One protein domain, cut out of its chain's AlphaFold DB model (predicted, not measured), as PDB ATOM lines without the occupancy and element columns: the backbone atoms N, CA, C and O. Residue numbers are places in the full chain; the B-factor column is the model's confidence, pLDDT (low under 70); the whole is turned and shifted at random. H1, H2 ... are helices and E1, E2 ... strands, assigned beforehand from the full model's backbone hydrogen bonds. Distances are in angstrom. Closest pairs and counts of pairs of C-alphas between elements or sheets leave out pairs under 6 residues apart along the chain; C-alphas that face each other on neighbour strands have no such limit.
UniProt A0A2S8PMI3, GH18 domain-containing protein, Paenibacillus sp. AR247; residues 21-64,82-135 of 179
ATOM      1  N   LYS A  21     194.902 180.233 127.586       86.00
ATOM      2  CA  LYS A  21     195.093 180.105 126.146       86.00
ATOM      3  C   LYS A  21     193.752 179.880 125.455       86.00
ATOM      4  O   LYS A  21     193.452 180.581 124.490       86.00
ATOM      5  N   ALA A  22     192.930 178.963 125.965       90.00
ATOM      6  CA  ALA A  22     191.588 178.732 125.434       90.00
ATOM      7  C   ALA A  22     190.695 179.974 125.586       90.00
ATOM      8  O   ALA A  22     190.025 180.380 124.635       90.00
ATOM      9  N   LEU A  23     190.732 180.630 126.750       89.62
ATOM     10  CA  LEU A  23     189.973 181.857 127.005       89.62
ATOM     11  C   LEU A  23     190.411 183.002 126.081       89.62
ATOM     12  O   LEU A  23     189.561 183.654 125.481       89.62
ATOM     13  N   GLY A  24     191.718 183.219 125.906       89.56
ATOM     14  CA  GLY A  24     192.254 184.262 125.024       89.56
ATOM     15  C   GLY A  24     191.942 184.038 123.539       89.56
ATOM     16  O   GLY A  24     191.824 185.001 122.776       89.56
ATOM     17  N   GLN A  25     191.768 182.780 123.123       90.75
ATOM     18  CA  GLN A  25     191.288 182.439 121.782       90.75
ATOM     19  C   GLN A  25     189.792 182.735 121.615       90.75
ATOM     20  O   GLN A  25     189.399 183.248 120.570       90.75
ATOM     21  N   ALA A  26     188.979 182.441 122.632       94.62
ATOM     22  CA  ALA A  26     187.523 182.532 122.553       94.62
ATOM     23  C   ALA A  26     186.956 183.944 122.795       94.62
ATOM     24  O   ALA A  26     185.954 184.302 122.184       94.62
ATOM     25  N   ALA A  27     187.560 184.732 123.687       95.19
ATOM     26  CA  ALA A  27     187.051 186.046 124.083       95.19
ATOM     27  C   ALA A  27     187.734 187.190 123.323       95.19
ATOM     28  O   ALA A  27     188.928 187.104 123.036       95.19
ATOM     29  N   ASP A  28     187.018 188.286 123.060       96.69
ATOM     30  CA  ASP A  28     187.597 189.514 122.489       96.69
ATOM     31  C   ASP A  28     188.594 190.172 123.446       96.69
ATOM     32  O   ASP A  28     189.684 190.569 123.033       96.69
ATOM     33  N   TYR A  29     188.245 190.206 124.734       96.56
ATOM     34  CA  TYR A  29     189.091 190.737 125.791       96.56
ATOM     35  C   TYR A  29     189.094 189.831 127.020       96.56
ATOM     36  O   TYR A  29     188.076 189.247 127.392       96.56
ATOM     37  N   ILE A  30     190.243 189.778 127.684       96.62
ATOM     38  CA  ILE A  30     190.443 189.158 128.987       96.62
ATOM     39  C   ILE A  30     190.802 190.255 129.978       96.62
ATOM     40  O   ILE A  30     191.785 190.972 129.796       96.62
ATOM     41  N   ILE A  31     190.006 190.374 131.036       96.69
ATOM     42  CA  ILE A  31     190.251 191.331 132.112       96.69
ATOM     43  C   ILE A  31     191.015 190.618 133.225       96.69
ATOM     44  O   ILE A  31     190.478 189.734 133.895       96.69
ATOM     45  N   LEU A  32     192.264 191.019 133.442       96.25
ATOM     46  CA  LEU A  32     193.053 190.584 134.583       96.25
ATOM     47  C   LEU A  32     192.642 191.386 135.816       96.25
ATOM     48  O   LEU A  32     192.890 192.589 135.889       96.25
ATOM     49  N   MET A  33     192.046 190.724 136.805       95.75
ATOM     50  CA  MET A  33     191.703 191.346 138.085       95.75
ATOM     51  C   MET A  33     192.960 191.530 138.944       95.75
ATOM     52  O   MET A  33     193.257 190.717 139.815       95.75
ATOM     53  N   GLY A  34     193.714 192.601 138.682       96.31
ATOM     54  CA  GLY A  34     194.943 192.992 139.379       96.31
ATOM     55  C   GLY A  34     194.702 193.569 140.776       96.31
ATOM     56  O   GLY A  34     195.333 194.552 141.166       96.31
ATOM     57  N   TYR A  35     193.798 192.961 141.541       95.50
ATOM     58  CA  TYR A  35     193.484 193.302 142.926       95.50
ATOM     59  C   TYR A  35     193.072 192.061 143.727       95.50
ATOM     60  O   TYR A  35     192.980 190.955 143.192       95.50
ATOM     61  N   ASP A  36     192.820 192.261 145.021       93.25
ATOM     62  CA  ASP A  36     192.634 191.207 146.013       93.25
ATOM     63  C   ASP A  36     193.857 190.279 146.142       93.25
ATOM     64  O   ASP A  36     193.705 189.076 146.318       93.25
ATOM     65  N   GLU A  37     195.083 190.803 146.106       94.56
ATOM     66  CA  GLU A  37     196.265 190.050 146.553       94.56
ATOM     67  C   GLU A  37     196.034 189.521 147.984       94.56
ATOM     68  O   GLU A  37     195.992 188.306 148.209       94.56
ATOM     69  N   HIS A  38     195.698 190.433 148.903       94.81
ATOM     70  CA  HIS A  38     195.114 190.150 150.213       94.81
ATOM     71  C   HIS A  38     193.660 190.658 150.285       94.81
ATOM     72  O   HIS A  38     193.363 191.790 149.908       94.81
ATOM     73  N   TRP A  39     192.733 189.835 150.792       92.25
ATOM     74  CA  TRP A  39     191.280 190.105 150.783       92.25
ATOM     75  C   TRP A  39     190.660 190.093 152.176       92.25
ATOM     76  O   TRP A  39     191.291 189.675 153.135       92.25
ATOM     77  N   GLY A  40     189.382 190.464 152.295       87.81
ATOM     78  CA  GLY A  40     188.702 190.649 153.589       87.81
ATOM     79  C   GLY A  40     188.767 189.485 154.587       87.81
ATOM     80  O   GLY A  40     188.633 189.713 155.785       87.81
ATOM     81  N   GLY A  41     188.979 188.255 154.112       86.69
ATOM     82  CA  GLY A  41     189.099 187.057 154.946       86.69
ATOM     83  C   GLY A  41     190.496 186.436 154.974       86.69
ATOM     84  O   GLY A  41     190.614 185.282 155.383       86.69
ATOM     85  N   ASP A  42     191.526 187.128 154.480       87.56
ATOM     86  CA  ASP A  42     192.907 186.651 154.573       87.56
ATOM     87  C   ASP A  42     193.383 186.740 156.035       87.56
ATOM     88  O   ASP A  42     193.244 187.799 156.652       87.56
ATOM     89  N   PRO A  43     193.934 185.663 156.625       88.38
ATOM     90  CA  PRO A  43     194.551 185.743 157.947       88.38
ATOM     91  C   PRO A  43     195.787 186.654 157.985       88.38
ATOM     92  O   PRO A  43     196.201 187.058 159.075       88.38
ATOM     93  N   ILE A  44     196.385 186.964 156.829       92.50
ATOM     94  CA  ILE A  44     197.588 187.783 156.700       92.50
ATOM     95  C   ILE A  44     197.212 189.152 156.130       92.50
ATOM     96  O   ILE A  44     196.640 189.265 155.051       92.50
ATOM     97  N   ALA A  45     197.580 190.204 156.861       96.00
ATOM     98  CA  ALA A  45     197.429 191.571 156.390       96.00
ATOM     99  C   ALA A  45     198.446 191.892 155.290       96.00
ATOM    100  O   ALA A  45     199.641 191.643 155.461       96.00
ATOM    101  N   GLY A  46     197.983 192.538 154.226       96.44
ATOM    102  CA  GLY A  46     198.844 192.965 153.134       96.44
ATOM    103  C   GLY A  46     198.141 193.866 152.130       96.44
ATOM    104  O   GLY A  46     197.020 194.339 152.359       96.44
ATOM    105  N   SER A  47     198.833 194.121 151.024       97.25
ATOM    106  CA  SER A  47     198.316 194.961 149.950       97.25
ATOM    107  C   SER A  47     197.124 194.321 149.246       97.25
ATOM    108  O   SER A  47     197.026 193.105 149.123       97.25
ATOM    109  N   VAL A  48     196.214 195.151 148.745       97.38
ATOM    110  CA  VAL A  48     195.186 194.689 147.806       97.38
ATOM    111  C   VAL A  48     195.788 194.462 146.416       97.38
ATOM    112  O   VAL A  48     195.271 193.649 145.659       97.38
ATOM    113  N   SER A  49     196.852 195.179 146.057       97.31
ATOM    114  CA  SER A  49     197.379 195.244 144.692       97.31
ATOM    115  C   SER A  49     198.820 195.760 144.736       97.31
ATOM    116  O   SER A  49     199.094 196.891 144.340       97.31
ATOM    117  N   SER A  50     199.769 195.003 145.289       97.94
ATOM    118  CA  SER A  50     201.164 195.457 145.268       97.94
ATOM    119  C   SER A  50     201.706 195.470 143.835       97.94
ATOM    120  O   SER A  50     201.329 194.645 143.000       97.94
ATOM    121  N   TYR A  51     202.594 196.420 143.529       98.25
ATOM    122  CA  TYR A  51     203.211 196.536 142.206       98.25
ATOM    123  C   TYR A  51     203.816 195.211 141.692       98.25
ATOM    124  O   TYR A  51     203.420 194.790 140.604       98.25
ATOM    125  N   PRO A  52     204.715 194.517 142.430       97.50
ATOM    126  CA  PRO A  52     205.362 193.308 141.911       97.50
ATOM    127  C   PRO A  52     204.377 192.154 141.695       97.50
ATOM    128  O   PRO A  52     204.553 191.346 140.783       97.50
ATOM    129  N   TRP A  53     203.322 192.079 142.510       97.56
ATOM    130  CA  TRP A  53     202.290 191.060 142.363       97.56
ATOM    131  C   TRP A  53     201.479 191.266 141.082       97.56
ATOM    132  O   TRP A  53     201.307 190.323 140.307       97.56
ATOM    133  N   VAL A  54     201.043 192.503 140.818       98.00
ATOM    134  CA  VAL A  54     200.320 192.848 139.585       98.00
ATOM    135  C   VAL A  54     201.206 192.660 138.353       98.00
ATOM    136  O   VAL A  54     200.746 192.129 137.344       98.00
ATOM    137  N   GLU A  55     202.472 193.065 138.433       98.00
ATOM    138  CA  GLU A  55     203.442 192.908 137.348       98.00
ATOM    139  C   GLU A  55     203.634 191.431 136.979       98.00
ATOM    140  O   GLU A  55     203.450 191.047 135.824       98.00
ATOM    141  N   SER A  56     203.901 190.583 137.976       97.00
ATOM    142  CA  SER A  56     204.082 189.142 137.772       97.00
ATOM    143  C   SER A  56     202.826 188.471 137.206       97.00
ATOM    144  O   SER A  56     202.911 187.654 136.282       97.00
ATOM    145  N   ALA A  57     201.655 188.843 137.726       95.56
ATOM    146  CA  ALA A  57     200.356 188.390 137.250       95.56
ATOM    147  C   ALA A  57     200.131 188.724 135.767       95.56
ATOM    148  O   ALA A  57     199.720 187.857 134.987       95.56
ATOM    149  N   LEU A  58     200.418 189.967 135.375       97.19
ATOM    150  CA  LEU A  58     200.268 190.422 133.999       97.19
ATOM    151  C   LEU A  58     201.259 189.717 133.074       97.19
ATOM    152  O   LEU A  58     200.843 189.147 132.066       97.19
ATOM    153  N   ASP A  59     202.538 189.663 133.445       96.69
ATOM    154  CA  ASP A  59     203.574 188.989 132.655       96.69
ATOM    155  C   ASP A  59     203.256 187.520 132.405       96.69
ATOM    156  O   ASP A  59     203.543 186.986 131.333       96.69
ATOM    157  N   LYS A  60     202.642 186.848 133.379       94.69
ATOM    158  CA  LYS A  60     202.231 185.459 133.210       94.69
ATOM    159  C   LYS A  60     201.035 185.318 132.272       94.69
ATOM    160  O   LYS A  60     201.063 184.428 131.419       94.69
ATOM    161  N   LEU A  61     200.027 186.185 132.379       94.38
ATOM    162  CA  LEU A  61     198.878 186.173 131.468       94.38
ATOM    163  C   LEU A  61     199.316 186.412 130.015       94.38
ATOM    164  O   LEU A  61     198.883 185.694 129.111       94.38
ATOM    165  N   LEU A  62     200.237 187.354 129.802       95.75
ATOM    166  CA  LEU A  62     200.741 187.727 128.477       95.75
ATOM    167  C   LEU A  62     201.526 186.613 127.767       95.75
ATOM    168  O   LEU A  62     201.697 186.660 126.551       95.75
ATOM    169  N   ARG A  63     201.953 185.563 128.482       94.69
ATOM    170  CA  ARG A  63     202.524 184.355 127.855       94.69
ATOM    171  C   ARG A  63     201.483 183.532 127.094       94.69
ATOM    172  O   ARG A  63     201.858 182.716 126.258       94.69
ATOM    173  N   SER A  64     200.200 183.707 127.413       93.56
ATOM    174  CA  SER A  64     199.096 182.904 126.869       93.56
ATOM    175  C   SER A  64     198.067 183.727 126.096       93.56
ATOM    176  O   SER A  64     197.429 183.195 125.190       93.56
ATOM    177  N   THR A  82     193.197 195.437 160.981       96.75
ATOM    178  CA  THR A  82     193.403 195.300 162.425       96.75
ATOM    179  C   THR A  82     194.241 194.054 162.700       96.75
ATOM    180  O   THR A  82     193.788 192.934 162.448       96.75
ATOM    181  N   LEU A  83     195.453 194.237 163.223       95.62
ATOM    182  CA  LEU A  83     196.351 193.140 163.587       95.62
ATOM    183  C   LEU A  83     196.012 192.621 164.986       95.62
ATOM    184  O   LEU A  83     195.931 193.405 165.933       95.62
ATOM    185  N   LYS A  84     195.833 191.307 165.112       92.31
ATOM    186  CA  LYS A  84     195.497 190.615 166.362       92.31
ATOM    187  C   LYS A  84     196.493 189.484 166.611       92.31
ATOM    188  O   LYS A  84     197.199 189.043 165.705       92.31
ATOM    189  N   GLU A  85     196.542 188.990 167.840       87.44
ATOM    190  CA  GLU A  85     197.265 187.749 168.112       87.44
ATOM    191  C   GLU A  85     196.631 186.604 167.310       87.44
ATOM    192  O   GLU A  85     195.421 186.390 167.358       87.44
ATOM    193  N   GLY A  86     197.443 185.899 166.518       85.12
ATOM    194  CA  GLY A  86     196.987 184.774 165.697       85.12
ATOM    195  C   GLY A  86     196.303 185.131 164.369       85.12
ATOM    196  O   GLY A  86     195.843 184.213 163.691       85.12
ATOM    197  N   GLY A  87     196.243 186.407 163.954       91.88
ATOM    198  CA  GLY A  87     195.739 186.770 162.620       91.88
ATOM    199  C   GLY A  87     195.393 188.248 162.425       91.88
ATOM    200  O   GLY A  87     195.754 189.113 163.223       91.88
ATOM    201  N   ALA A  88     194.663 188.549 161.352       94.88
ATOM    202  CA  ALA A  88     194.182 189.891 161.050       94.88
ATOM    203  C   ALA A  88     192.713 189.884 160.607       94.88
ATOM    204  O   ALA A  88     192.202 188.903 160.073       94.88
ATOM    205  N   THR A  89     192.030 191.004 160.831       95.81
ATOM    206  CA  THR A  89     190.713 191.294 160.243       95.81
ATOM    207  C   THR A  89     190.797 192.601 159.477       95.81
ATOM    208  O   THR A  89     191.585 193.463 159.864       95.81
ATOM    209  N   SER A  90     189.986 192.790 158.439       96.75
ATOM    210  CA  SER A  90     189.976 194.056 157.706       96.75
ATOM    211  C   SER A  90     188.592 194.582 157.372       96.75
ATOM    212  O   SER A  90     187.632 193.827 157.223       96.75
ATOM    213  N   GLU A  91     188.526 195.899 157.211       96.38
ATOM    214  CA  GLU A  91     187.441 196.593 156.524       96.38
ATOM    215  C   GLU A  91     187.955 197.173 155.204       96.38
ATOM    216  O   GLU A  91     189.132 197.510 155.074       96.38
ATOM    217  N   GLU A  92     187.078 197.258 154.211       96.75
ATOM    218  CA  GLU A  92     187.384 197.904 152.938       96.75
ATOM    219  C   GLU A  92     187.253 199.422 153.065       96.75
ATOM    220  O   GLU A  92     186.318 199.911 153.697       96.75
ATOM    221  N   LEU A  93     188.178 200.158 152.450       96.81
ATOM    222  CA  LEU A  93     188.134 201.611 152.341       96.81
ATOM    223  C   LEU A  93     188.289 202.012 150.876       96.81
ATOM    224  O   LEU A  93     189.297 201.672 150.260       96.81
ATOM    225  N   ASN A  94     187.358 202.797 150.338       96.88
ATOM    226  CA  ASN A  94     187.602 203.502 149.075       96.88
ATOM    227  C   ASN A  94     188.669 204.606 149.244       96.88
ATOM    228  O   ASN A  94     189.049 204.941 150.374       96.88
ATOM    229  N   LEU A  95     189.154 205.201 148.148       95.50
ATOM    230  CA  LEU A  95     190.254 206.178 148.212       95.50
ATOM    231  C   LEU A  95     189.899 207.421 149.045       95.50
ATOM    232  O   LEU A  95     190.738 207.937 149.789       95.50
ATOM    233  N   ALA A  96     188.641 207.871 149.005       93.25
ATOM    234  CA  ALA A  96     188.179 208.998 149.815       93.25
ATOM    235  C   ALA A  96     188.185 208.675 151.324       93.25
ATOM    236  O   ALA A  96     188.707 209.455 152.131       93.25
ATOM    237  N   GLN A  97     187.656 207.511 151.714       95.12
ATOM    238  CA  GLN A  97     187.650 207.011 153.093       95.12
ATOM    239  C   GLN A  97     189.072 206.761 153.604       95.12
ATOM    240  O   GLN A  97     189.401 207.167 154.720       95.12
ATOM    241  N   GLN A  98     189.934 206.167 152.776       94.81
ATOM    242  CA  GLN A  98     191.365 206.023 153.041       94.81
ATOM    243  C   GLN A  98     192.005 207.390 153.304       94.81
ATOM    244  O   GLN A  98     192.739 207.557 154.281       94.81
ATOM    245  N   GLY A  99     191.699 208.397 152.483       92.69
ATOM    246  CA  GLY A  99     192.184 209.760 152.679       92.69
ATOM    247  C   GLY A  99     191.715 210.361 154.006       92.69
ATOM    248  O   GLY A  99     192.489 211.014 154.696       92.69
ATOM    249  N   VAL A 100     190.461 210.144 154.420       92.00
ATOM    250  CA  VAL A 100     189.989 210.555 155.762       92.00
ATOM    251  C   VAL A 100     190.761 209.826 156.866       92.00
ATOM    252  O   VAL A 100     191.211 210.464 157.814       92.00
ATOM    253  N   ARG A 101     190.967 208.510 156.727       91.00
ATOM    254  CA  ARG A 101     191.630 207.669 157.737       91.00
ATOM    255  C   ARG A 101     193.104 208.018 157.936       91.00
ATOM    256  O   ARG A 101     193.600 207.974 159.055       91.00
ATOM    257  N   THR A 102     193.797 208.365 156.858       89.56
ATOM    258  CA  THR A 102     195.249 208.616 156.857       89.56
ATOM    259  C   THR A 102     195.609 210.084 157.119       89.56
ATOM    260  O   THR A 102     196.753 210.384 157.456       89.56
ATOM    261  N   ARG A 103     194.633 211.004 157.039       83.69
ATOM    262  CA  ARG A 103     194.823 212.450 157.257       83.69
ATOM    263  C   ARG A 103     195.251 212.821 158.678       83.69
ATOM    264  O   ARG A 103     195.980 213.794 158.845       83.69
ATOM    265  N   SER A 104     194.818 212.078 159.696       69.19
ATOM    266  CA  SER A 104     195.021 212.466 161.098       69.19
ATOM    267  C   SER A 104     196.442 212.231 161.624       69.19
ATOM    268  O   SER A 104     196.765 212.736 162.696       69.19
ATOM    269  N   VAL A 105     197.295 211.481 160.910       65.69
ATOM    270  CA  VAL A 105     198.647 211.124 161.385       65.69
ATOM    271  C   VAL A 105     199.663 211.070 160.234       65.69
ATOM    272  O   VAL A 105     200.338 210.064 160.032       65.69
ATOM    273  N   ALA A 106     199.783 212.149 159.454       59.03
ATOM    274  CA  ALA A 106     200.605 212.196 158.233       59.03
ATOM    275  C   ALA A 106     202.052 211.657 158.384       59.03
ATOM    276  O   ALA A 106     202.607 211.127 157.422       59.03
ATOM    277  N   TYR A 107     202.644 211.727 159.584       62.25
ATOM    278  CA  TYR A 107     203.998 211.235 159.881       62.25
ATOM    279  C   TYR A 107     204.143 209.704 159.941       62.25
ATOM    280  O   TYR A 107     205.263 209.203 159.899       62.25
ATOM    281  N   ASN A 108     203.046 208.943 159.983       81.12
ATOM    282  CA  ASN A 108     203.089 207.478 160.071       81.12
ATOM    283  C   ASN A 108     202.996 206.771 158.711       81.12
ATOM    284  O   ASN A 108     202.665 205.584 158.641       81.12
ATOM    285  N   ARG A 109     203.244 207.506 157.625       88.81
ATOM    286  CA  ARG A 109     203.220 206.992 156.260       88.81
ATOM    287  C   ARG A 109     204.646 206.867 155.725       88.81
ATOM    288  O   ARG A 109     205.322 207.876 155.553       88.81
ATOM    289  N   SER A 110     205.076 205.653 155.399       92.94
ATOM    290  CA  SER A 110     206.386 205.378 154.789       92.94
ATOM    291  C   SER A 110     206.212 204.798 153.393       92.94
ATOM    292  O   SER A 110     205.396 203.897 153.209       92.94
ATOM    293  N   TRP A 111     206.953 205.308 152.411       94.69
ATOM    294  CA  TRP A 111     206.989 204.695 151.083       94.69
ATOM    295  C   TRP A 111     207.736 203.363 151.157       94.69
ATOM    296  O   TRP A 111     208.796 203.294 151.776       94.69
ATOM    297  N   ASP A 112     207.175 202.326 150.545       96.88
ATOM    298  CA  ASP A 112     207.805 201.024 150.369       96.88
ATOM    299  C   ASP A 112     208.049 200.803 148.872       96.88
ATOM    300  O   ASP A 112     207.125 200.516 148.103       96.88
ATOM    301  N   ASP A 113     209.303 200.967 148.447       95.94
ATOM    302  CA  ASP A 113     209.704 200.814 147.046       95.94
ATOM    303  C   ASP A 113     209.467 199.403 146.508       95.94
ATOM    304  O   ASP A 113     209.159 199.257 145.322       95.94
ATOM    305  N   SER A 114     209.557 198.383 147.369       96.06
ATOM    306  CA  SER A 114     209.357 196.987 146.970       96.06
ATOM    307  C   SER A 114     207.900 196.697 146.611       96.06
ATOM    308  O   SER A 114     207.635 195.880 145.735       96.06
ATOM    309  N   LEU A 115     206.959 197.412 147.231       97.25
ATOM    310  CA  LEU A 115     205.525 197.288 146.967       97.25
ATOM    311  C   LEU A 115     205.012 198.342 145.982       97.25
ATOM    312  O   LEU A 115     203.938 198.173 145.405       97.25
ATOM    313  N   GLY A 116     205.756 199.435 145.795       97.19
ATOM    314  CA  GLY A 116     205.316 200.587 145.014       97.19
ATOM    315  C   GLY A 116     204.143 201.323 145.659       97.19
ATOM    316  O   GLY A 116     203.287 201.841 144.944       97.19
ATOM    317  N   GLN A 117     204.081 201.335 146.992       97.31
ATOM    318  CA  GLN A 117     202.966 201.886 147.760       97.31
ATOM    319  C   GLN A 117     203.454 202.549 149.043       97.31
ATOM    320  O   GLN A 117     204.501 202.211 149.595       97.31
ATOM    321  N   TYR A 118     202.648 203.462 149.573       96.00
ATOM    322  CA  TYR A 118     202.825 203.906 150.947       96.00
ATOM    323  C   TYR A 118     202.208 202.900 151.923       96.00
ATOM    324  O   TYR A 118     201.099 202.418 151.717       96.00
ATOM    325  N   VAL A 119     202.882 202.654 153.042       95.81
ATOM    326  CA  VAL A 119     202.341 201.893 154.172       95.81
ATOM    327  C   VAL A 119     202.066 202.856 155.316       95.81
ATOM    328  O   VAL A 119     202.949 203.597 155.749       95.81
ATOM    329  N   PHE A 120     200.834 202.846 155.809       95.25
ATOM    330  CA  PHE A 120     200.390 203.650 156.939       95.25
ATOM    331  C   PHE A 120     200.088 202.765 158.141       95.25
ATOM    332  O   PHE A 120     199.456 201.716 158.001       95.25
ATOM    333  N   LYS A 121     200.544 203.181 159.326       94.00
ATOM    334  CA  LYS A 121     200.337 202.440 160.578       94.00
ATOM    335  C   LYS A 121     199.804 203.348 161.677       94.00
ATOM    336  O   LYS A 121     200.281 204.467 161.852       94.00
ATOM    337  N   TYR A 122     198.856 202.865 162.467       93.06
ATOM    338  CA  TYR A 122     198.340 203.619 163.611       93.06
ATOM    339  C   TYR A 122     197.792 202.688 164.696       93.06
ATOM    340  O   TYR A 122     197.604 201.500 164.457       93.06
ATOM    341  N   GLN A 123     197.575 203.215 165.901       92.44
ATOM    342  CA  GLN A 123     196.970 202.476 167.012       92.44
ATOM    343  C   GLN A 123     195.521 202.929 167.201       92.44
ATOM    344  O   GLN A 123     195.246 204.131 167.209       92.44
ATOM    345  N   LYS A 124     194.597 201.984 167.388       90.94
ATOM    346  CA  LYS A 124     193.190 202.265 167.706       90.94
ATOM    347  C   LYS A 124     192.635 201.143 168.575       90.94
ATOM    348  O   LYS A 124     192.806 199.973 168.262       90.94
ATOM    349  N   GLN A 125     191.990 201.508 169.686       91.50
ATOM    350  CA  GLN A 125     191.368 200.555 170.623       91.50
ATOM    351  C   GLN A 125     192.315 199.426 171.090       91.50
ATOM    352  O   GLN A 125     191.891 198.291 171.272       91.50
ATOM    353  N   GLY A 126     193.604 199.735 171.269       93.06
ATOM    354  CA  GLY A 126     194.619 198.768 171.708       93.06
ATOM    355  C   GLY A 126     195.172 197.852 170.610       93.06
ATOM    356  O   GLY A 126     196.048 197.045 170.904       93.06
ATOM    357  N   TYR A 127     194.719 197.990 169.361       95.12
ATOM    358  CA  TYR A 127     195.215 197.212 168.227       95.12
ATOM    359  C   TYR A 127     196.027 198.067 167.260       95.12
ATOM    360  O   TYR A 127     195.722 199.238 167.016       95.12
ATOM    361  N   THR A 128     197.032 197.432 166.652       94.88
ATOM    362  CA  THR A 128     197.792 198.034 165.557       94.88
ATOM    363  C   THR A 128     197.010 197.883 164.266       94.88
ATOM    364  O   THR A 128     196.638 196.775 163.886       94.88
ATOM    365  N   HIS A 129     196.826 198.992 163.568       95.44
ATOM    366  CA  HIS A 129     196.229 199.043 162.251       95.44
ATOM    367  C   HIS A 129     197.285 199.261 161.168       95.44
ATOM    368  O   HIS A 129     198.265 199.986 161.386       95.44
ATOM    369  N   LYS A 130     197.086 198.651 159.996       95.88
ATOM    370  CA  LYS A 130     197.926 198.846 158.807       95.88
ATOM    371  C   LYS A 130     197.082 199.064 157.555       95.88
ATOM    372  O   LYS A 130     196.106 198.354 157.335       95.88
ATOM    373  N   ILE A 131     197.510 200.004 156.720       96.62
ATOM    374  CA  ILE A 131     196.910 200.298 155.416       96.62
ATOM    375  C   ILE A 131     198.027 200.356 154.372       96.62
ATOM    376  O   ILE A 131     199.022 201.054 154.577       96.62
ATOM    377  N   TRP A 132     197.845 199.657 153.255       97.56
ATOM    378  CA  TRP A 132     198.659 199.810 152.047       97.56
ATOM    379  C   TRP A 132     197.929 200.768 151.121       97.56
ATOM    380  O   TRP A 132     196.876 200.441 150.584       97.56
ATOM    381  N   ILE A 133     198.427 201.989 151.032       95.94
ATOM    382  CA  ILE A 133     197.727 203.094 150.391       95.94
ATOM    383  C   ILE A 133     197.761 202.927 148.873       95.94
ATOM    384  O   ILE A 133     198.836 202.770 148.293       95.94
ATOM    385  N   GLU A 134     196.587 203.057 148.257       96.56
ATOM    386  CA  GLU A 134     196.446 203.368 146.834       96.56
ATOM    387  C   GLU A 134     196.293 204.884 146.672       96.56
ATOM    388  O   GLU A 134     195.475 205.529 147.329       96.56
ATOM    389  N   ASP A 135     197.113 205.466 145.814       94.56
ATOM    390  CA  ASP A 135     197.141 206.886 145.488       94.56
ATOM    391  C   ASP A 135     197.500 207.075 144.011       94.56
ATOM    392  O   ASP A 135     197.818 206.121 143.296       94.56
TER     393      ASP A 135
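What this domain is: This is residues 21 to 64 and 82 to 135 of the 179 residues of the protein "GH18 domain-containing protein" of Paenibacillus sp. AR247 (UniProt A0A2S8PMI3). A strongly twisted antiparallel sheet of five strands with the helix H3 over one face makes one lobe, and a thinner lobe of H1, E1 and H2 makes the other end of an elongated whole. In the thinner lobe E1 and H2 run side by side, H1 is at the far end, and the link of residues 34 to 50 runs between the two lobes. The printed part has 98 residues, with three named helices and six named strands in the order H1 E1 H2 E2 E3 H3 E4 E5 E6, mixed in class; the sheet's order is E3 E2 E6 E5 E4. It is loose, with a radius of gyration of the C-alphas of 16.3 A, and spans 52 by 27 by 23 A.

How they stand to each other: H1, residues 21 to 26, comes closest to E1, residues 30 to 33, at the C-alphas of Gly 24 and Ile 30, 6.6 A apart. E1 pairs with no named strand; its closest C-alpha to H2, residues 51 to 61, is that of Leu 32, 7.2 A from that of Leu 58. H1 and H2 are apart. H2 is not on the sheet; its closest C-alpha to E5, residues 117 to 124, is that of Tyr 51, 7.7 A from that of Gln 117. E2, residues 82 to 84, and E3, residues 87 to 94, form a hairpin, with N 82 and O 89 2.8 A apart. E2 is also the antiparallel neighbour of E6, residues 127 to 133, with N 83 and O 128 2.9 A apart. H3, residues 95 to 103, is on the sheet at a height of 8.0 A. It lies only just over E6, with 3 of its 9 C-alphas falling on E6 and 2 on E3, and runs slantwise to the strands, at 49 degrees to E6 on the local plane. E4, residues 109 to 112, E5 and E6 form a meander, each strand the antiparallel neighbour of the one before; N 112 and O 117 are 2.8 A apart, and N 133 and O 118 2.8 A. In H1, H2 and H3 every O i to N i+4 pair is within hydrogen-bond range.

Where its parts are: H1 begins at C-alpha 21, (195.093, 180.105, 126.146). H2 is 15.5 A long, E3 23.0 A, H3 11.9 A, E5 22.2 A and E6 18.9 A. E3 begins at C-alpha 87, (195.739, 186.770, 162.620), and E6 ends at C-alpha 133, (197.727, 203.094, 150.391).

The domain as a whole: The two C-alphas farthest apart, those of Gln 25 and Gly 126, are 52.6 A apart. Residues 65 to 81 are not printed, and C-alphas 64 and 82 are 38.1 A apart across the cut. The link from E1 to H2, 17 residues, is long. Mean pLDDT of the printed part is 92.9; residues 104 to 107 are under 70.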